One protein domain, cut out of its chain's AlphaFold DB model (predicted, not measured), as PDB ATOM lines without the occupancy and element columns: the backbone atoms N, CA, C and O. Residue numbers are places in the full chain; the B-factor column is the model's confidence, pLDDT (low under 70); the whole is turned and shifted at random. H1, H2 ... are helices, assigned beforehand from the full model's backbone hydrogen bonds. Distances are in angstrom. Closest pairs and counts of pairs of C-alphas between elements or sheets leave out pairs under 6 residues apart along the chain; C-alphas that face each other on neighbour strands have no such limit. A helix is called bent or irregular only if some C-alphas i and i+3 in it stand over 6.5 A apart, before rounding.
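This is residues 79 to 173 and 198 to 238 of the 384 residues of the protein "Putative membrane protein" of Asticcacaulis biprosthecum C19 (UniProt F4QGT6). Picture a long helical hairpin, H1 and H2, with H6 crossing one side of it steeply, close to the half where H1 begins. The short helices H4 and H5 make a small head near the first residues of H1 and H6, and residues 227 to 238, after H6, fold back toward the turn between H1 and H2. The printed part has 136 residues with six named helices, in the order H1 to H6, and no named strand; the class is all helix. It is only just compact, close to loose, with a radius of gyration of the C-alphas of 17.0 A, and elongated, spanning 55 by 32 by 25 A.

Find C-alpha 83 at (-27.650, 79.964, 12.621); from there H1 runs to residue 110, 40.4 A from first to last C-alpha. H2 begins at C-alpha 115, (-20.682, 53.029, 39.695), and runs 45.9 A to residue 146. Next come H3, residues 153 to 156, 4.8 A, and H4, residues 161 to 168, 12.2 A. H4 is neither bent nor irregular, but only just: C-alphas 161 and 164 are 6.3 A apart. Past the cut, H5 holds residues 198 to 205, 10.4 A. H6, residues 207 to 226, runs 28.5 A and ends at C-alpha 226, (-29.550, 52.314, 11.942).

Start with the hairpin: H1 and H2 touch at a shallow tilt of 20 degrees, opposite ways, and their closest C-alphas, Ser 101 and Ala 122, are 5.1 A apart. Look at residues 85 to 93 of H1, which alone touch H6, at a steep tilt of 49 degrees; the closest C-alphas are Ala 89 and Val 216, 6.2 A. H2 and H6 are close but not clearly touching, with the C-alphas of Leu 133 and Val 220 nearest at 7.4 A. H4 touches H1 at a steep tilt of 55 degrees, closest at the C-alphas of Phe 88 and Ala 168, 4.2 A. H4 also touches H5, where the C-alphas of Phe 164 and Ile 203 come closest at 5.7 A, and H6, where those of Phe 164 and Gly 209 do at 5.4 A. H5 and H6 touch only at the corner by their link, closest at the C-alphas of Ile 203 and Gly 209, 4.9 A, and are about perpendicular at 83 degrees. H3 touches no helix. In the backbones of H1, H2, H5 and H6 every O i to N i+4 pair is within hydrogen-bond range; in H4 1 of 4 is, beside 5 of 5 O i to N i+3 pairs, and H3 is too short for an O i to N i+4 pair.

The two C-alphas farthest apart are those of Gly 112 and Asn 155, 55.5 A. Residues 174 to 197 are not printed, and C-alphas 173 and 198 are 16.4 A apart across this cut. Of the links printed whole, H2 to H3 is short and the others are tight. Mean pLDDT of the printed part is 79.6, and 27 residues are under 70, among them 150 to 158, 198 to 205 and 232 to 237.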
ATOM      1  N   GLY A  79     -24.895  79.911   7.598       83.31
ATOM      2  CA  GLY A  79     -25.118  81.345   7.425       83.31
ATOM      3  C   GLY A  79     -25.855  81.976   8.614       83.31
ATOM      4  O   GLY A  79     -26.527  81.273   9.372       83.31
ATOM      5  N   PRO A  80     -25.788  83.309   8.781       82.94
ATOM      6  CA  PRO A  80     -26.448  84.018   9.883       82.94
ATOM      7  C   PRO A  80     -27.973  83.828   9.895       82.94
ATOM      8  O   PRO A  80     -28.584  83.807  10.958       82.94
ATOM      9  N   ALA A  81     -28.572  83.615   8.723       81.44
ATOM     10  CA  ALA A  81     -29.984  83.288   8.563       81.44
ATOM     11  C   ALA A  81     -30.348  81.894   9.116       81.44
ATOM     12  O   ALA A  81     -31.402  81.733   9.725       81.44
ATOM     13  N   LEU A  82     -29.479  80.890   8.928       83.62
ATOM     14  CA  LEU A  82     -29.702  79.517   9.398       83.62
ATOM     15  C   LEU A  82     -29.198  79.265  10.828       83.62
ATOM     16  O   LEU A  82     -29.607  78.293  11.466       83.62
ATOM     17  N   TYR A  83     -28.327  80.137  11.340       86.75
ATOM     18  CA  TYR A  83     -27.650  79.964  12.621       86.75
ATOM     19  C   TYR A  83     -28.594  79.738  13.817       86.75
ATOM     20  O   TYR A  83     -28.351  78.781  14.553       86.75
ATOM     21  N   PRO A  84     -29.688  80.506  14.017       86.88
ATOM     22  CA  PRO A  84     -30.575  80.294  15.163       86.88
ATOM     23  C   PRO A  84     -31.228  78.902  15.160       86.88
ATOM     24  O   PRO A  84     -31.331  78.257  16.201       86.88
ATOM     25  N   TYR A  85     -31.611  78.393  13.986       85.75
ATOM     26  CA  TYR A  85     -32.220  77.064  13.857       85.75
ATOM     27  C   TYR A  85     -31.210  75.942  14.075       85.75
ATOM     28  O   TYR A  85     -31.520  74.947  14.731       85.75
ATOM     29  N   TRP A  86     -29.991  76.100  13.554       89.25
ATOM     30  CA  TRP A  86     -28.899  75.167  13.826       89.25
ATOM     31  C   TRP A  86     -28.563  75.134  15.323       89.25
ATOM     32  O   TRP A  86     -28.447  74.055  15.903       89.25
ATOM     33  N   ALA A  87     -28.479  76.300  15.968       89.50
ATOM     34  CA  ALA A  87     -28.183  76.429  17.391       89.50
ATOM     35  C   ALA A  87     -29.267  75.775  18.262       89.50
ATOM     36  O   ALA A  87     -28.945  75.077  19.228       89.50
ATOM     37  N   PHE A  88     -30.539  75.946  17.885       87.56
ATOM     38  CA  PHE A  88     -31.667  75.230  18.477       87.56
ATOM     39  C   PHE A  88     -31.506  73.714  18.321       87.56
ATOM     40  O   PHE A  88     -31.580  72.975  19.303       87.56
ATOM     41  N   ALA A  89     -31.263  73.243  17.093       88.50
ATOM     42  CA  ALA A  89     -31.184  71.820  16.785       88.50
ATOM     43  C   ALA A  89     -30.054  71.123  17.552       88.50
ATOM     44  O   ALA A  89     -30.269  70.061  18.134       88.50
ATOM     45  N   VAL A  90     -28.873  71.747  17.602       91.56
ATOM     46  CA  VAL A  90     -27.725  71.253  18.370       91.56
ATOM     47  C   VAL A  90     -28.051  71.180  19.857       91.56
ATOM     48  O   VAL A  90     -27.847  70.129  20.461       91.56
ATOM     49  N   ARG A  91     -28.590  72.253  20.452       88.88
ATOM     50  CA  ARG A  91     -28.948  72.265  21.881       88.88
ATOM     51  C   ARG A  91     -29.965  71.187  22.214       88.88
ATOM     52  O   ARG A  91     -29.754  70.411  23.140       88.88
ATOM     53  N   PHE A  92     -31.034  71.093  21.430       86.06
ATOM     54  CA  PHE A  92     -32.072  70.093  21.639       86.06
ATOM     55  C   PHE A  92     -31.512  68.666  21.537       86.06
ATOM     56  O   PHE A  92     -31.787  67.829  22.396       86.06
ATOM     57  N   ALA A  93     -30.655  68.400  20.547       87.44
ATOM     58  CA  ALA A  93     -29.988  67.111  20.392       87.44
ATOM     59  C   ALA A  93     -29.063  66.774  21.579       87.44
ATOM     60  O   ALA A  93     -29.057  65.637  22.048       87.44
ATOM     61  N   VAL A  94     -28.320  67.758  22.097       89.19
ATOM     62  CA  VAL A  94     -27.464  67.605  23.286       89.19
ATOM     63  C   VAL A  94     -28.300  67.290  24.526       89.19
ATOM     64  O   VAL A  94     -27.928  66.403  25.290       89.19
ATOM     65  N   ILE A  95     -29.443  67.957  24.721       86.06
ATOM     66  CA  ILE A  95     -30.332  67.668  25.855       86.06
ATOM     67  C   ILE A  95     -30.880  66.244  25.762       86.06
ATOM     68  O   ILE A  95     -30.820  65.512  26.748       86.06
ATOM     69  N   ILE A  96     -31.341  65.812  24.581       85.50
ATOM     70  CA  ILE A  96     -31.769  64.420  24.373       85.50
ATOM     71  C   ILE A  96     -30.637  63.458  24.753       85.50
ATOM     72  O   ILE A  96     -30.856  62.511  25.509       85.50
ATOM     73  N   GLN A  97     -29.417  63.720  24.281       87.06
ATOM     74  CA  GLN A  97     -28.255  62.889  24.583       87.06
ATOM     75  C   GLN A  97     -27.926  62.859  26.081       87.06
ATOM     76  O   GLN A  97     -27.581  61.800  26.612       87.06
ATOM     77  N   LEU A  98     -28.049  63.990  26.774       86.44
ATOM     78  CA  LEU A  98     -27.846  64.080  28.216       86.44
ATOM     79  C   LEU A  98     -28.893  63.250  28.966       86.44
ATOM     80  O   LEU A  98     -28.523  62.437  29.810       86.44
ATOM     81  N   CYS A  99     -30.176  63.385  28.617       85.81
ATOM     82  CA  CYS A  99     -31.255  62.587  29.200       85.81
ATOM     83  C   CYS A  99     -31.000  61.086  29.017       85.81
ATOM     84  O   CYS A  99     -31.093  60.324  29.978       85.81
ATOM     85  N   VAL A 100     -30.613  60.662  27.811       84.94
ATOM     86  CA  VAL A 100     -30.279  59.258  27.541       84.94
ATOM     87  C   VAL A 100     -29.072  58.804  28.363       84.94
ATOM     88  O   VAL A 100     -29.107  57.725  28.949       84.94
ATOM     89  N   SER A 101     -28.030  59.631  28.475       84.69
ATOM     90  CA  SER A 101     -26.830  59.309  29.262       84.69
ATOM     91  C   SER A 101     -27.150  59.142  30.752       84.69
ATOM     92  O   SER A 101     -26.637  58.223  31.390       84.69
ATOM     93  N   VAL A 102     -28.041  59.978  31.300       85.00
ATOM     94  CA  VAL A 102     -28.537  59.854  32.681       85.00
ATOM     95  C   VAL A 102     -29.325  58.560  32.861       85.00
ATOM     96  O   VAL A 102     -29.081  57.838  33.824       85.00
ATOM     97  N   ILE A 103     -30.220  58.221  31.929       84.19
ATOM     98  CA  ILE A 103     -30.976  56.959  31.980       84.19
ATOM     99  C   ILE A 103     -30.016  55.766  31.968       84.19
ATOM    100  O   ILE A 103     -30.130  54.881  32.812       84.19
ATOM    101  N   VAL A 104     -29.035  55.755  31.063       80.50
ATOM    102  CA  VAL A 104     -28.021  54.692  30.978       80.50
ATOM    103  C   VAL A 104     -27.243  54.569  32.287       80.50
ATOM    104  O   VAL A 104     -27.042  53.456  32.771       80.50
ATOM    105  N   PHE A 105     -26.829  55.695  32.873       84.50
ATOM    106  CA  PHE A 105     -26.143  55.715  34.162       84.50
ATOM    107  C   PHE A 105     -27.011  55.129  35.280       84.50
ATOM    108  O   PHE A 105     -26.561  54.218  35.970       84.50
ATOM    109  N   VAL A 106     -28.253  55.603  35.428       83.50
ATOM    110  CA  VAL A 106     -29.186  55.141  36.469       83.50
ATOM    111  C   VAL A 106     -29.454  53.649  36.328       83.50
ATOM    112  O   VAL A 106     -29.337  52.916  37.303       83.50
ATOM    113  N   VAL A 107     -29.743  53.175  35.115       79.62
ATOM    114  CA  VAL A 107     -30.006  51.752  34.867       79.62
ATOM    115  C   VAL A 107     -28.791  50.895  35.241       79.62
ATOM    116  O   VAL A 107     -28.954  49.895  35.934       79.62
ATOM    117  N   LYS A 108     -27.573  51.294  34.851       78.44
ATOM    118  CA  LYS A 108     -26.342  50.558  35.195       78.44
ATOM    119  C   LYS A 108     -25.998  50.615  36.686       78.44
ATOM    120  O   LYS A 108     -25.475  49.648  37.233       78.44
ATOM    121  N   ALA A 109     -26.270  51.742  37.340       81.31
ATOM    122  CA  ALA A 109     -26.053  51.900  38.772       81.31
ATOM    123  C   ALA A 109     -27.022  51.025  39.584       81.31
ATOM    124  O   ALA A 109     -26.620  50.416  40.572       81.31
ATOM    125  N   LEU A 110     -28.282  50.923  39.146       79.75
ATOM    126  CA  LEU A 110     -29.296  50.094  39.797       79.75
ATOM    127  C   LEU A 110     -29.137  48.598  39.499       79.75
ATOM    128  O   LEU A 110     -29.576  47.776  40.296       79.75
ATOM    129  N   SER A 111     -28.479  48.220  38.400       72.62
ATOM    130  CA  SER A 111     -28.239  46.817  38.043       72.62
ATOM    131  C   SER A 111     -27.068  46.164  38.799       72.62
ATOM    132  O   SER A 111     -26.555  45.140  38.355       72.62
ATOM    133  N   GLY A 112     -26.588  46.769  39.891       69.62
ATOM    134  CA  GLY A 112     -25.480  46.244  40.704       69.62
ATOM    135  C   GLY A 112     -24.086  46.390  40.078       69.62
ATOM    136  O   GLY A 112     -23.130  45.785  40.562       69.62
ATOM    137  N   GLY A 113     -23.952  47.173  39.002       70.25
ATOM    138  CA  GLY A 113     -22.670  47.429  38.342       70.25
ATOM    139  C   GLY A 113     -21.754  48.366  39.137       70.25
ATOM    140  O   GLY A 113     -22.188  49.105  40.022       70.25
ATOM    141  N   ASN A 114     -20.463  48.387  38.793       82.81
ATOM    142  CA  ASN A 114     -19.526  49.353  39.364       82.81
ATOM    143  C   ASN A 114     -19.927  50.781  38.949       82.81
ATOM    144  O   ASN A 114     -19.914  51.116  37.764       82.81
ATOM    145  N   ILE A 115     -20.246  51.639  39.924       84.50
ATOM    146  CA  ILE A 115     -20.682  53.029  39.695       84.50
ATOM    147  C   ILE A 115     -19.651  53.814  38.869       84.50
ATOM    148  O   ILE A 115     -20.034  54.604  38.008       84.50
ATOM    149  N   ALA A 116     -18.353  53.578  39.083       85.19
ATOM    150  CA  ALA A 116     -17.295  54.252  38.333       85.19
ATOM    151  C   ALA A 116     -17.295  53.846  36.849       85.19
ATOM    152  O   ALA A 116     -17.112  54.688  35.970       85.19
ATOM    153  N   GLU A 117     -17.560  52.574  36.556       83.50
ATOM    154  CA  GLU A 117     -17.688  52.073  35.186       83.50
ATOM    155  C   GLU A 117     -18.982  52.569  34.525       83.50
ATOM    156  O   GLU A 117     -18.963  53.017  33.377       83.50
ATOM    157  N   ALA A 118     -20.100  52.558  35.261       82.19
ATOM    158  CA  ALA A 118     -21.376  53.105  34.805       82.19
ATOM    159  C   ALA A 118     -21.235  54.584  34.419       82.19
ATOM    160  O   ALA A 118     -21.677  54.993  33.343       82.19
ATOM    161  N   PHE A 119     -20.554  55.363  35.261       84.69
ATOM    162  CA  PHE A 119     -20.254  56.769  35.013       84.69
ATOM    163  C   PHE A 119     -19.328  56.958  33.806       84.69
ATOM    164  O   PHE A 119     -19.647  57.729  32.902       84.69
ATOM    165  N   GLY A 120     -18.220  56.210  33.734       85.00
ATOM    166  CA  GLY A 120     -17.279  56.276  32.611       85.00
ATOM    167  C   GLY A 120     -17.928  55.921  31.270       85.00
ATOM    168  O   GLY A 120     -17.718  56.607  30.270       85.00
ATOM    169  N   SER A 121     -18.789  54.902  31.248       82.44
ATOM    170  CA  SER A 121     -19.547  54.512  30.058       82.44
ATOM    171  C   SER A 121     -20.602  55.548  29.662       82.44
ATOM    172  O   SER A 121     -20.769  55.805  28.464       82.44
ATOM    173  N   ALA A 122     -21.309  56.136  30.631       84.69
ATOM    174  CA  ALA A 122     -22.294  57.182  30.376       84.69
ATOM    175  C   ALA A 122     -21.628  58.434  29.791       84.69
ATOM    176  O   ALA A 122     -22.104  58.962  28.791       84.69
ATOM    177  N   ILE A 123     -20.474  58.847  30.326       87.19
ATOM    178  CA  ILE A 123     -19.695  59.957  29.762       87.19
ATOM    179  C   ILE A 123     -19.167  59.608  28.374       87.19
ATOM    180  O   ILE A 123     -19.349  60.392  27.448       87.19
ATOM    181  N   GLY A 124     -18.533  58.445  28.204       85.25
ATOM    182  CA  GLY A 124     -17.945  58.054  26.922       85.25
ATOM    183  C   GLY A 124     -18.983  58.031  25.798       85.25
ATOM    184  O   GLY A 124     -18.804  58.677  24.768       85.25
ATOM    185  N   SER A 125     -20.115  57.359  26.027       84.56
ATOM    186  CA  SER A 125     -21.230  57.340  25.069       84.56
ATOM    187  C   SER A 125     -21.899  58.711  24.916       84.56
ATOM    188  O   SER A 125     -22.230  59.104  23.796       84.56
ATOM    189  N   GLY A 126     -22.025  59.473  26.005       86.44
ATOM    190  CA  GLY A 126     -22.511  60.850  26.042       86.44
ATOM    191  C   GLY A 126     -21.733  61.779  25.112       86.44
ATOM    192  O   GLY A 126     -22.329  62.433  24.253       86.44
ATOM    193  N   VAL A 127     -20.403  61.787  25.230       89.12
ATOM    194  CA  VAL A 127     -19.492  62.610  24.422       89.12
ATOM    195  C   VAL A 127     -19.524  62.179  22.961       89.12
ATOM    196  O   VAL A 127     -19.757  63.014  22.089       89.12
ATOM    197  N   THR A 128     -19.354  60.883  22.676       88.44
ATOM    198  CA  THR A 128     -19.374  60.385  21.291       88.44
ATOM    199  C   THR A 128     -20.713  60.669  20.610       88.44
ATOM    200  O   THR A 128     -20.735  61.134  19.467       88.44
ATOM    201  N   GLY A 129     -21.835  60.447  21.301       87.62
ATOM    202  CA  GLY A 129     -23.160  60.737  20.762       87.62
ATOM    203  C   GLY A 129     -23.380  62.231  20.539       87.62
ATOM    204  O   GLY A 129     -23.820  62.619  19.461       87.62
ATOM    205  N   THR A 130     -22.971  63.081  21.485       90.12
ATOM    206  CA  THR A 130     -23.039  64.544  21.334       90.12
ATOM    207  C   THR A 130     -22.241  65.021  20.120       90.12
ATOM    208  O   THR A 130     -22.776  65.742  19.281       90.12
ATOM    209  N   MET A 131     -20.985  64.583  19.971       91.69
ATOM    210  CA  MET A 131     -20.148  64.946  18.819       91.69
ATOM    211  C   MET A 131     -20.767  64.489  17.495       91.69
ATOM    212  O   MET A 131     -20.762  65.237  16.517       91.69
ATOM    213  N   THR A 132     -21.338  63.283  17.473       90.62
ATOM    214  CA  THR A 132     -22.029  62.739  16.298       90.62
ATOM    215  C   THR A 132     -23.225  63.617  15.923       90.62
ATOM    216  O   THR A 132     -23.349  64.031  14.773       90.62
ATOM    217  N   LEU A 133     -24.070  63.966  16.897       90.56
ATOM    218  CA  LEU A 133     -25.257  64.796  16.687       90.56
ATOM    219  C   LEU A 133     -24.904  66.210  16.211       90.56
ATOM    220  O   LEU A 133     -25.517  66.698  15.262       90.56
ATOM    221  N   ILE A 134     -23.878  66.837  16.798       93.50
ATOM    222  CA  ILE A 134     -23.365  68.138  16.344       93.50
ATOM    223  C   ILE A 134     -22.863  68.041  14.899       93.50
ATOM    224  O   ILE A 134     -23.169  68.912  14.083       93.50
ATOM    225  N   GLY A 135     -22.124  66.980  14.562       92.00
ATOM    226  CA  GLY A 135     -21.633  66.737  13.208       92.00
ATOM    227  C   GLY A 135     -22.771  66.639  12.192       92.00
ATOM    228  O   GLY A 135     -22.778  67.375  11.206       92.00
ATOM    229  N   PHE A 136     -23.778  65.801  12.461       91.31
ATOM    230  CA  PHE A 136     -24.949  65.662  11.589       91.31
ATOM    231  C   PHE A 136     -25.749  66.963  11.465       91.31
ATOM    232  O   PHE A 136     -26.100  67.345  10.350       91.31
ATOM    233  N   ALA A 137     -25.991  67.675  12.570       90.81
ATOM    234  CA  ALA A 137     -26.690  68.960  12.546       90.81
ATOM    235  C   ALA A 137     -25.928  70.007  11.714       90.81
ATOM    236  O   ALA A 137     -26.529  70.745  10.933       90.81
ATOM    237  N   THR A 138     -24.597  70.037  11.827       93.06
ATOM    238  CA  THR A 138     -23.735  70.953  11.067       93.06
ATOM    239  C   THR A 138     -23.717  70.608   9.580       93.06
ATOM    240  O   THR A 138     -23.854  71.501   8.751       93.06
ATOM    241  N   VAL A 139     -23.621  69.323   9.221       91.56
ATOM    242  CA  VAL A 139     -23.705  68.878   7.820       91.56
ATOM    243  C   VAL A 139     -25.078  69.196   7.228       91.56
ATOM    244  O   VAL A 139     -25.154  69.673   6.098       91.56
ATOM    245  N   ALA A 140     -26.161  68.984   7.979       88.25
ATOM    246  CA  ALA A 140     -27.513  69.304   7.531       88.25
ATOM    247  C   ALA A 140     -27.688  70.809   7.272       88.25
ATOM    248  O   ALA A 140     -28.175  71.189   6.208       88.25
ATOM    249  N   ALA A 141     -27.234  71.660   8.198       87.75
ATOM    250  CA  ALA A 141     -27.268  73.111   8.033       87.75
ATOM    251  C   ALA A 141     -26.401  73.574   6.850       87.75
ATOM    252  O   ALA A 141     -26.847  74.378   6.035       87.75
ATOM    253  N   TRP A 142     -25.206  73.000   6.694       89.88
ATOM    254  CA  TRP A 142     -24.328  73.276   5.558       89.88
ATOM    255  C   TRP A 142     -24.959  72.879   4.216       89.88
ATOM    256  O   TRP A 142     -24.894  73.637   3.249       89.88
ATOM    257  N   LEU A 143     -25.611  71.714   4.140       88.56
ATOM    258  CA  LEU A 143     -26.333  71.279   2.942       88.56
ATOM    259  C   LEU A 143     -27.531  72.182   2.635       88.56
ATOM    260  O   LEU A 143     -27.770  72.484   1.464       88.56
ATOM    261  N   ALA A 144     -28.274  72.611   3.657       84.88
ATOM    262  CA  ALA A 144     -29.403  73.524   3.499       84.88
ATOM    263  C   ALA A 144     -28.953  74.887   2.949       84.88
ATOM    264  O   ALA A 144     -29.534  75.376   1.979       84.88
ATOM    265  N   GLU A 145     -27.859  75.431   3.490       85.12
ATOM    266  CA  GLU A 145     -27.222  76.665   3.022       85.12
ATOM    267  C   GLU A 145     -26.762  76.531   1.556       85.12
ATOM    268  O   GLU A 145     -27.031  77.393   0.722       85.12
ATOM    269  N   ARG A 146     -26.121  75.408   1.196       83.69
ATOM    270  CA  ARG A 146     -25.615  75.155  -0.170       83.69
ATOM    271  C   ARG A 146     -26.713  74.966  -1.209       83.69
ATOM    272  O   ARG A 146     -26.506  75.316  -2.366       83.69
ATOM    273  N   LYS A 147     -27.851  74.396  -0.814       82.56
ATOM    274  CA  LYS A 147     -29.013  74.210  -1.693       82.56
ATOM    275  C   LYS A 147     -29.900  75.452  -1.783       82.56
ATOM    276  O   LYS A 147     -30.880  75.416  -2.520       82.56
ATOM    277  N   GLY A 148     -29.575  76.523  -1.055       72.19
ATOM    278  CA  GLY A 148     -30.371  77.747  -1.044       72.19
ATOM    279  C   GLY A 148     -31.788  77.511  -0.525       72.19
ATOM    280  O   GLY A 148     -32.726  78.121  -1.032       72.19
ATOM    281  N   ILE A 149     -31.957  76.598   0.444       70.38
ATOM    282  CA  ILE A 149     -33.258  76.355   1.071       70.38
ATOM    283  C   ILE A 149     -33.623  77.616   1.851       70.38
ATOM    284  O   ILE A 149     -33.149  77.836   2.964       70.38
ATOM    285  N   ASN A 150     -34.442  78.462   1.234       63.81
ATOM    286  CA  ASN A 150     -34.934  79.673   1.859       63.81
ATOM    287  C   ASN A 150     -36.053  79.269   2.823       63.81
ATOM    288  O   ASN A 150     -37.117  78.821   2.394       63.81
ATOM    289  N   ILE A 151     -35.782  79.332   4.127       62.69
ATOM    290  CA  ILE A 151     -36.805  79.074   5.137       62.69
ATOM    291  C   ILE A 151     -37.715  80.305   5.143       62.69
ATOM    292  O   ILE A 151     -37.334  81.352   5.666       62.69
ATOM    293  N   ASP A 152     -38.908  80.170   4.554       59.06
ATOM    294  CA  ASP A 152     -39.877  81.265   4.360       59.06
ATOM    295  C   ASP A 152     -40.257  81.978   5.671       59.06
ATOM    296  O   ASP A 152     -40.632  83.147   5.677       59.06
ATOM    297  N   TYR A 153     -40.019  81.328   6.817       57.81
ATOM    298  CA  TYR A 153     -40.098  81.937   8.143       57.81
ATOM    299  C   TYR A 153     -39.385  83.296   8.257       57.81
ATOM    300  O   TYR A 153     -39.885  84.168   8.960       57.81
ATOM    301  N   LEU A 154     -38.250  83.517   7.577       60.81
ATOM    302  CA  LEU A 154     -37.557  84.816   7.629       60.81
ATOM    303  C   LEU A 154     -38.416  85.964   7.078       60.81
ATOM    304  O   LEU A 154     -38.283  87.096   7.538       60.81
ATOM    305  N   ASN A 155     -39.325  85.664   6.149       60.59
ATOM    306  CA  ASN A 155     -40.241  86.631   5.552       60.59
ATOM    307  C   ASN A 155     -41.640  86.596   6.194       60.59
ATOM    308  O   ASN A 155     -42.339  87.605   6.168       60.59
ATOM    309  N   THR A 156     -42.050  85.470   6.792       62.88
ATOM    310  CA  THR A 156     -43.415  85.246   7.314       62.88
ATOM    311  C   THR A 156     -43.490  85.061   8.834       62.88
ATOM    312  O   THR A 156     -44.419  84.417   9.331       62.88
ATOM    313  N   TRP A 157     -42.506  85.548   9.591       65.06
ATOM    314  CA  TRP A 157     -42.426  85.314  11.035       65.06
ATOM    315  C   TRP A 157     -43.644  85.868  11.797       65.06
ATOM    316  O   TRP A 157     -44.193  86.926  11.485       65.06
ATOM    317  N   CYS A 158     -44.053  85.148  12.844       63.31
ATOM    318  CA  CYS A 158     -45.061  85.583  13.806       63.31
ATOM    319  C   CYS A 158     -44.402  85.820  15.169       63.31
ATOM    320  O   CYS A 158     -43.497  85.088  15.562       63.31
ATOM    321  N   VAL A 159     -44.892  86.802  15.934       71.75
ATOM    322  CA  VAL A 159     -44.383  87.117  17.285       71.75
ATOM    323  C   VAL A 159     -44.410  85.894  18.210       71.75
ATOM    324  O   VAL A 159     -43.495  85.703  19.004       71.75
ATOM    325  N   GLN A 160     -45.428  85.038  18.090       67.38
ATOM    326  CA  GLN A 160     -45.544  83.823  18.904       67.38
ATOM    327  C   GLN A 160     -44.424  82.818  18.630       67.38
ATOM    328  O   GLN A 160     -43.998  82.115  19.547       67.38
ATOM    329  N   ASP A 161     -43.932  82.768  17.392       67.75
ATOM    330  CA  ASP A 161     -42.891  81.825  17.023       67.75
ATOM    331  C   ASP A 161     -41.520  82.258  17.527       67.75
ATOM    332  O   ASP A 161     -40.730  81.369  17.803       67.75
ATOM    333  N   LEU A 162     -41.262  83.557  17.757       72.00
ATOM    334  CA  LEU A 162     -39.972  84.088  18.236       72.00
ATOM    335  C   LEU A 162     -39.474  83.452  19.538       72.00
ATOM    336  O   LEU A 162     -38.270  83.422  19.768       72.00
ATOM    337  N   ARG A 163     -40.367  82.887  20.353       74.19
ATOM    338  CA  ARG A 163     -40.024  82.244  21.632       74.19
ATOM    339  C   ARG A 163     -39.099  81.033  21.488       74.19
ATOM    340  O   ARG A 163     -38.477  80.616  22.457       74.19
ATOM    341  N   PHE A 164     -38.969  80.459  20.289       75.38
ATOM    342  CA  PHE A 164     -37.948  79.432  20.044       75.38
ATOM    343  C   PHE A 164     -36.513  79.982  20.148       75.38
ATOM    344  O   PHE A 164     -35.585  79.212  20.403       75.38
ATOM    345  N   LEU A 165     -36.324  81.293  19.945       78.19
ATOM    346  CA  LEU A 165     -35.023  81.953  20.038       78.19
ATOM    347  C   LEU A 165     -34.509  81.990  21.475       78.19
ATOM    348  O   LEU A 165     -33.303  81.863  21.662       78.19
ATOM    349  N   ASP A 166     -35.402  82.074  22.463       74.62
ATOM    350  CA  ASP A 166     -35.043  82.020  23.886       74.62
ATOM    351  C   ASP A 166     -34.295  80.712  24.191       74.62
ATOM    352  O   ASP A 166     -33.222  80.708  24.791       74.62
ATOM    353  N   PHE A 167     -34.783  79.596  23.639       73.25
ATOM    354  CA  PHE A 167     -34.105  78.302  23.731       73.25
ATOM    355  C   PHE A 167     -32.832  78.234  22.866       73.25
ATOM    356  O   PHE A 167     -31.822  77.644  23.259       73.25
ATOM    357  N   ALA A 168     -32.849  78.832  21.671       76.88
ATOM    358  CA  ALA A 168     -31.709  78.817  20.750       76.88
ATOM    359  C   ALA A 168     -30.519  79.664  21.231       76.88
ATOM    360  O   ALA A 168     -29.378  79.356  20.889       76.88
ATOM    361  N   PHE A 169     -30.764  80.717  22.005       75.38
ATOM    362  CA  PHE A 169     -29.751  81.642  22.517       75.38
ATOM    363  C   PHE A 169     -29.612  81.598  24.036       75.38
ATOM    364  O   PHE A 169     -29.040  82.515  24.611       75.38
ATOM    365  N   TRP A 170     -30.078  80.509  24.652       70.00
ATOM    366  CA  TRP A 170     -29.986  80.280  26.088       70.00
ATOM    367  C   TRP A 170     -28.611  80.649  26.665       70.00
ATOM    368  O   TRP A 170     -27.574  80.247  26.111       70.00
ATOM    369  N   ASP A 171     -28.648  81.416  27.759       70.81
ATOM    370  CA  ASP A 171     -27.501  81.979  28.464       70.81
ATOM    371  C   ASP A 171     -27.102  81.102  29.667       70.81
ATOM    372  O   ASP A 171     -27.927  80.497  30.346       70.81
ATOM    373  N   TRP A 172     -25.800  81.023  29.940       67.62
ATOM    374  CA  TRP A 172     -25.241  80.235  31.042       67.62
ATOM    375  C   TRP A 172     -25.418  80.897  32.411       67.62
ATOM    376  O   TRP A 172     -25.145  80.264  33.434       67.62
ATOM    377  N   THR A 173     -25.855  82.152  32.437       73.62
ATOM    378  CA  THR A 173     -26.144  82.918  33.654       73.62
ATOM    379  C   THR A 173     -27.230  82.250  34.498       73.62
ATOM    380  O   THR A 173     -26.997  82.027  35.682       73.62
ATOM    381  N   HIS A 198     -40.849  76.013  31.223       61.69
ATOM    382  CA  HIS A 198     -41.209  77.208  30.469       61.69
ATOM    383  C   HIS A 198     -40.616  77.179  29.052       61.69
ATOM    384  O   HIS A 198     -41.341  77.426  28.082       61.69
ATOM    385  N   ASP A 199     -39.355  76.767  28.917       66.06
ATOM    386  CA  ASP A 199     -38.653  76.699  27.633       66.06
ATOM    387  C   ASP A 199     -39.204  75.580  26.745       66.06
ATOM    388  O   ASP A 199     -39.506  75.793  25.570       66.06
ATOM    389  N   PHE A 200     -39.459  74.391  27.306       63.97
ATOM    390  CA  PHE A 200     -40.102  73.307  26.557       63.97
ATOM    391  C   PHE A 200     -41.558  73.633  26.182       63.97
ATOM    392  O   PHE A 200     -42.009  73.254  25.095       63.97
ATOM    393  N   ARG A 201     -42.300  74.376  27.019       65.62
ATOM    394  CA  ARG A 201     -43.631  74.891  26.637       65.62
ATOM    395  C   ARG A 201     -43.536  75.902  25.503       65.62
ATOM    396  O   ARG A 201     -44.376  75.854  24.605       65.62
ATOM    397  N   ALA A 202     -42.530  76.774  25.505       66.06
ATOM    398  CA  ALA A 202     -42.285  77.719  24.421       66.06
ATOM    399  C   ALA A 202     -41.991  77.002  23.089       66.06
ATOM    400  O   ALA A 202     -42.555  77.370  22.057       66.06
ATOM    401  N   ILE A 203     -41.219  75.905  23.117       67.00
ATOM    402  CA  ILE A 203     -41.001  75.039  21.943       67.00
ATOM    403  C   ILE A 203     -42.331  74.505  21.404       67.00
ATOM    404  O   ILE A 203     -42.579  74.593  20.204       67.00
ATOM    405  N   GLY A 204     -43.198  73.985  22.278       61.12
ATOM    406  CA  GLY A 204     -44.495  73.430  21.884       61.12
ATOM    407  C   GLY A 204     -45.489  74.466  21.344       61.12
ATOM    408  O   GLY A 204     -46.359  74.112  20.545       61.12
ATOM    409  N   GLN A 205     -45.362  75.727  21.764       67.19
ATOM    410  CA  GLN A 205     -46.213  76.839  21.328       67.19
ATOM    411  C   GLN A 205     -45.762  77.448  19.995       67.19
ATOM    412  O   GLN A 205     -46.603  77.970  19.264       67.19
ATOM    413  N   SER A 206     -44.475  77.342  19.657       70.88
ATOM    414  CA  SER A 206     -43.959  77.769  18.355       70.88
ATOM    415  C   SER A 206     -44.144  76.678  17.294       70.88
ATOM    416  O   SER A 206     -43.794  75.511  17.477       70.88
ATOM    417  N   THR A 207     -44.670  77.057  16.135       73.12
ATOM    418  CA  THR A 207     -44.766  76.191  14.959       73.12
ATOM    419  C   THR A 207     -43.376  75.764  14.488       73.12
ATOM    420  O   THR A 207     -43.142  74.580  14.226       73.12
ATOM    421  N   THR A 208     -42.444  76.714  14.443       74.25
ATOM    422  CA  THR A 208     -41.067  76.507  13.986       74.25
ATOM    423  C   THR A 208     -40.263  75.643  14.953       74.25
ATOM    424  O   THR A 208     -39.655  74.657  14.529       74.25
ATOM    425  N   GLY A 209     -40.308  75.937  16.259       75.69
ATOM    426  CA  GLY A 209     -39.619  75.135  17.273       75.69
ATOM    427  C   GLY A 209     -40.149  73.705  17.327       75.69
ATOM    428  O   GLY A 209     -39.361  72.762  17.370       75.69
ATOM    429  N   ARG A 210     -41.469  73.514  17.212       76.06
ATOM    430  CA  ARG A 210     -42.076  72.178  17.124       76.06
ATOM    431  C   ARG A 210     -41.629  71.413  15.878       76.06
ATOM    432  O   ARG A 210     -41.312  70.231  15.981       76.06
ATOM    433  N   GLY A 211     -41.578  72.071  14.717       79.25
ATOM    434  CA  GLY A 211     -41.088  71.471  13.472       79.25
ATOM    435  C   GLY A 211     -39.642  70.986  13.595       79.25
ATOM    436  O   GLY A 211     -39.355  69.823  13.310       79.25
ATOM    437  N   ILE A 212     -38.749  71.838  14.109       82.62
ATOM    438  CA  ILE A 212     -37.332  71.496  14.302       82.62
ATOM    439  C   ILE A 212     -37.169  70.397  15.350       82.62
ATOM    440  O   ILE A 212     -36.435  69.445  15.108       82.62
ATOM    441  N   ALA A 213     -37.876  70.470  16.480       82.00
ATOM    442  CA  ALA A 213     -37.815  69.445  17.522       82.00
ATOM    443  C   ALA A 213     -38.225  68.058  16.995       82.00
ATOM    444  O   ALA A 213     -37.565  67.066  17.302       82.00
ATOM    445  N   ILE A 214     -39.264  67.985  16.154       83.12
ATOM    446  CA  ILE A 214     -39.693  66.731  15.516       83.12
ATOM    447  C   ILE A 214     -38.632  66.214  14.545       83.12
ATOM    448  O   ILE A 214     -38.325  65.023  14.571       83.12
ATOM    449  N   ILE A 215     -38.050  67.088  13.714       86.12
ATOM    450  CA  ILE A 215     -36.966  66.700  12.800       86.12
ATOM    451  C   ILE A 215     -35.784  66.158  13.599       86.12
ATOM    452  O   ILE A 215     -35.315  65.061  13.317       86.12
ATOM    453  N   VAL A 216     -35.318  66.895  14.609       86.88
ATOM    454  CA  VAL A 216     -34.160  66.503  15.421       86.88
ATOM    455  C   VAL A 216     -34.437  65.193  16.146       86.88
ATOM    456  O   VAL A 216     -33.624  64.279  16.053       86.88
ATOM    457  N   GLY A 217     -35.594  65.052  16.798       86.44
ATOM    458  CA  GLY A 217     -35.989  63.809  17.460       86.44
ATOM    459  C   GLY A 217     -36.057  62.626  16.490       86.44
ATOM    460  O   GLY A 217     -35.496  61.568  16.770       86.44
ATOM    461  N   GLY A 218     -36.668  62.815  15.317       86.25
ATOM    462  CA  GLY A 218     -36.728  61.799  14.267       86.25
ATOM    463  C   GLY A 218     -35.345  61.407  13.743       86.25
ATOM    464  O   GLY A 218     -35.051  60.223  13.620       86.25
ATOM    465  N   VAL A 219     -34.464  62.380  13.490       88.25
ATOM    466  CA  VAL A 219     -33.086  62.139  13.034       88.25
ATOM    467  C   VAL A 219     -32.287  61.391  14.097       88.25
ATOM    468  O   VAL A 219     -31.650  60.394  13.773       88.25
ATOM    469  N   VAL A 220     -32.346  61.822  15.361       88.81
ATOM    470  CA  VAL A 220     -31.687  61.140  16.488       88.81
ATOM    471  C   VAL A 220     -32.128  59.676  16.553       88.81
ATOM    472  O   VAL A 220     -31.285  58.780  16.637       88.81
ATOM    473  N   LEU A 221     -33.437  59.423  16.453       88.62
ATOM    474  CA  LEU A 221     -33.998  58.074  16.489       88.62
ATOM    475  C   LEU A 221     -33.578  57.233  15.281       88.62
ATOM    476  O   LEU A 221     -33.183  56.088  15.475       88.62
ATOM    477  N   ILE A 222     -33.583  57.782  14.062       89.75
ATOM    478  CA  ILE A 222     -33.106  57.068  12.865       89.75
ATOM    479  C   ILE A 222     -31.622  56.732  12.981       89.75
ATOM    480  O   ILE A 222     -31.236  55.590  12.733       89.75
ATOM    481  N   LEU A 223     -30.785  57.701  13.364       89.69
ATOM    482  CA  LEU A 223     -29.348  57.479  13.508       89.69
ATOM    483  C   LEU A 223     -29.072  56.381  14.534       89.69
ATOM    484  O   LEU A 223     -28.209  55.532  14.304       89.69
ATOM    485  N   TRP A 224     -29.824  56.358  15.633       88.69
ATOM    486  CA  TRP A 224     -29.730  55.288  16.618       88.69
ATOM    487  C   TRP A 224     -30.212  53.944  16.074       88.69
ATOM    488  O   TRP A 224     -29.519  52.935  16.205       88.69
ATOM    489  N   TRP A 225     -31.370  53.930  15.420       88.81
ATOM    490  CA  TRP A 225     -31.996  52.718  14.908       88.81
ATOM    491  C   TRP A 225     -31.126  52.005  13.863       88.81
ATOM    492  O   TRP A 225     -30.945  50.786  13.926       88.81
ATOM    493  N   VAL A 226     -30.509  52.781  12.963       88.31
ATOM    494  CA  VAL A 226     -29.550  52.314  11.942       88.31
ATOM    495  C   VAL A 226     -28.183  51.958  12.553       88.31
ATOM    496  O   VAL A 226     -27.389  51.253  11.937       88.31
ATOM    497  N   GLY A 227     -27.906  52.389  13.786       85.06
ATOM    498  CA  GLY A 227     -26.679  52.066  14.520       85.06
ATOM    499  C   GLY A 227     -25.512  53.033  14.289       85.06
ATOM    500  O   GLY A 227     -24.399  52.746  14.741       85.06
ATOM    501  N   LEU A 228     -25.760  54.168  13.624       85.69
ATOM    502  CA  LEU A 228     -24.806  55.276  13.482       85.69
ATOM    503  C   LEU A 228     -24.620  56.035  14.802       85.69
ATOM    504  O   LEU A 228     -23.513  56.460  15.118       85.69
ATOM    505  N   LEU A 229     -25.689  56.169  15.588       85.25
ATOM    506  CA  LEU A 229     -25.654  56.723  16.937       85.25
ATOM    507  C   LEU A 229     -25.722  55.580  17.953       85.25
ATOM    508  O   LEU A 229     -26.617  54.738  17.901       85.25
ATOM    509  N   ARG A 230     -24.778  55.531  18.896       81.75
ATOM    510  CA  ARG A 230     -24.748  54.502  19.943       81.75
ATOM    511  C   ARG A 230     -24.866  55.138  21.318       81.75
ATOM    512  O   ARG A 230     -23.961  55.827  21.766       81.75
ATOM    513  N   PHE A 231     -25.952  54.827  22.016       72.00
ATOM    514  CA  PHE A 231     -26.227  55.317  23.370       72.00
ATOM    515  C   PHE A 231     -25.564  54.488  24.488       72.00
ATOM    516  O   PHE A 231     -25.905  54.632  25.651       72.00
ATOM    517  N   GLY A 232     -24.633  53.581  24.169       65.25
ATOM    518  CA  GLY A 232     -23.910  52.818  25.199       65.25
ATOM    519  C   GLY A 232     -24.700  51.683  25.876       65.25
ATOM    520  O   GLY A 232     -24.245  51.148  26.886       65.25
ATOM    521  N   PHE A 233     -25.834  51.259  25.303       65.19
ATOM    522  CA  PHE A 233     -26.677  50.158  25.807       65.19
ATOM    523  C   PHE A 233     -26.080  48.741  25.661       65.19
ATOM    524  O   PHE A 233     -26.758  47.768  25.965       65.19
ATOM    525  N   ALA A 234     -24.847  48.590  25.171       58.59
ATOM    526  CA  ALA A 234     -24.367  47.327  24.598       58.59
ATOM    527  C   ALA A 234     -24.309  46.121  25.565       58.59
ATOM    528  O   ALA A 234     -24.289  44.993  25.086       58.59
ATOM    529  N   THR A 235     -24.297  46.327  26.887       55.56
ATOM    530  CA  THR A 235     -24.144  45.246  27.886       55.56
ATOM    531  C   THR A 235     -24.772  45.613  29.237       55.56
ATOM    532  O   THR A 235     -24.086  45.681  30.255       55.56
ATOM    533  N   ILE A 236     -26.070  45.921  29.275       62.09
ATOM    534  CA  ILE A 236     -26.772  46.087  30.556       62.09
ATOM    535  C   ILE A 236     -27.365  44.731  30.954       62.09
ATOM    536  O   ILE A 236     -28.402  44.332  30.431       62.09
ATOM    537  N   SER A 237     -26.708  44.013  31.868       66.12
ATOM    538  CA  SER A 237     -27.301  42.853  32.541       66.12
ATOM    539  C   SER A 237     -28.261  43.357  33.618       66.12
ATOM    540  O   SER A 237     -27.828  43.796  34.680       66.12
ATOM    541  N   ILE A 238     -29.559  43.364  33.319       70.44
ATOM    542  CA  ILE A 238     -30.591  43.849  34.239       70.44
ATOM    543  C   ILE A 238     -30.944  42.727  35.220       70.44
ATOM    544  O   ILE A 238     -31.467  41.691  34.810       70.44
TER     545      ILE A 238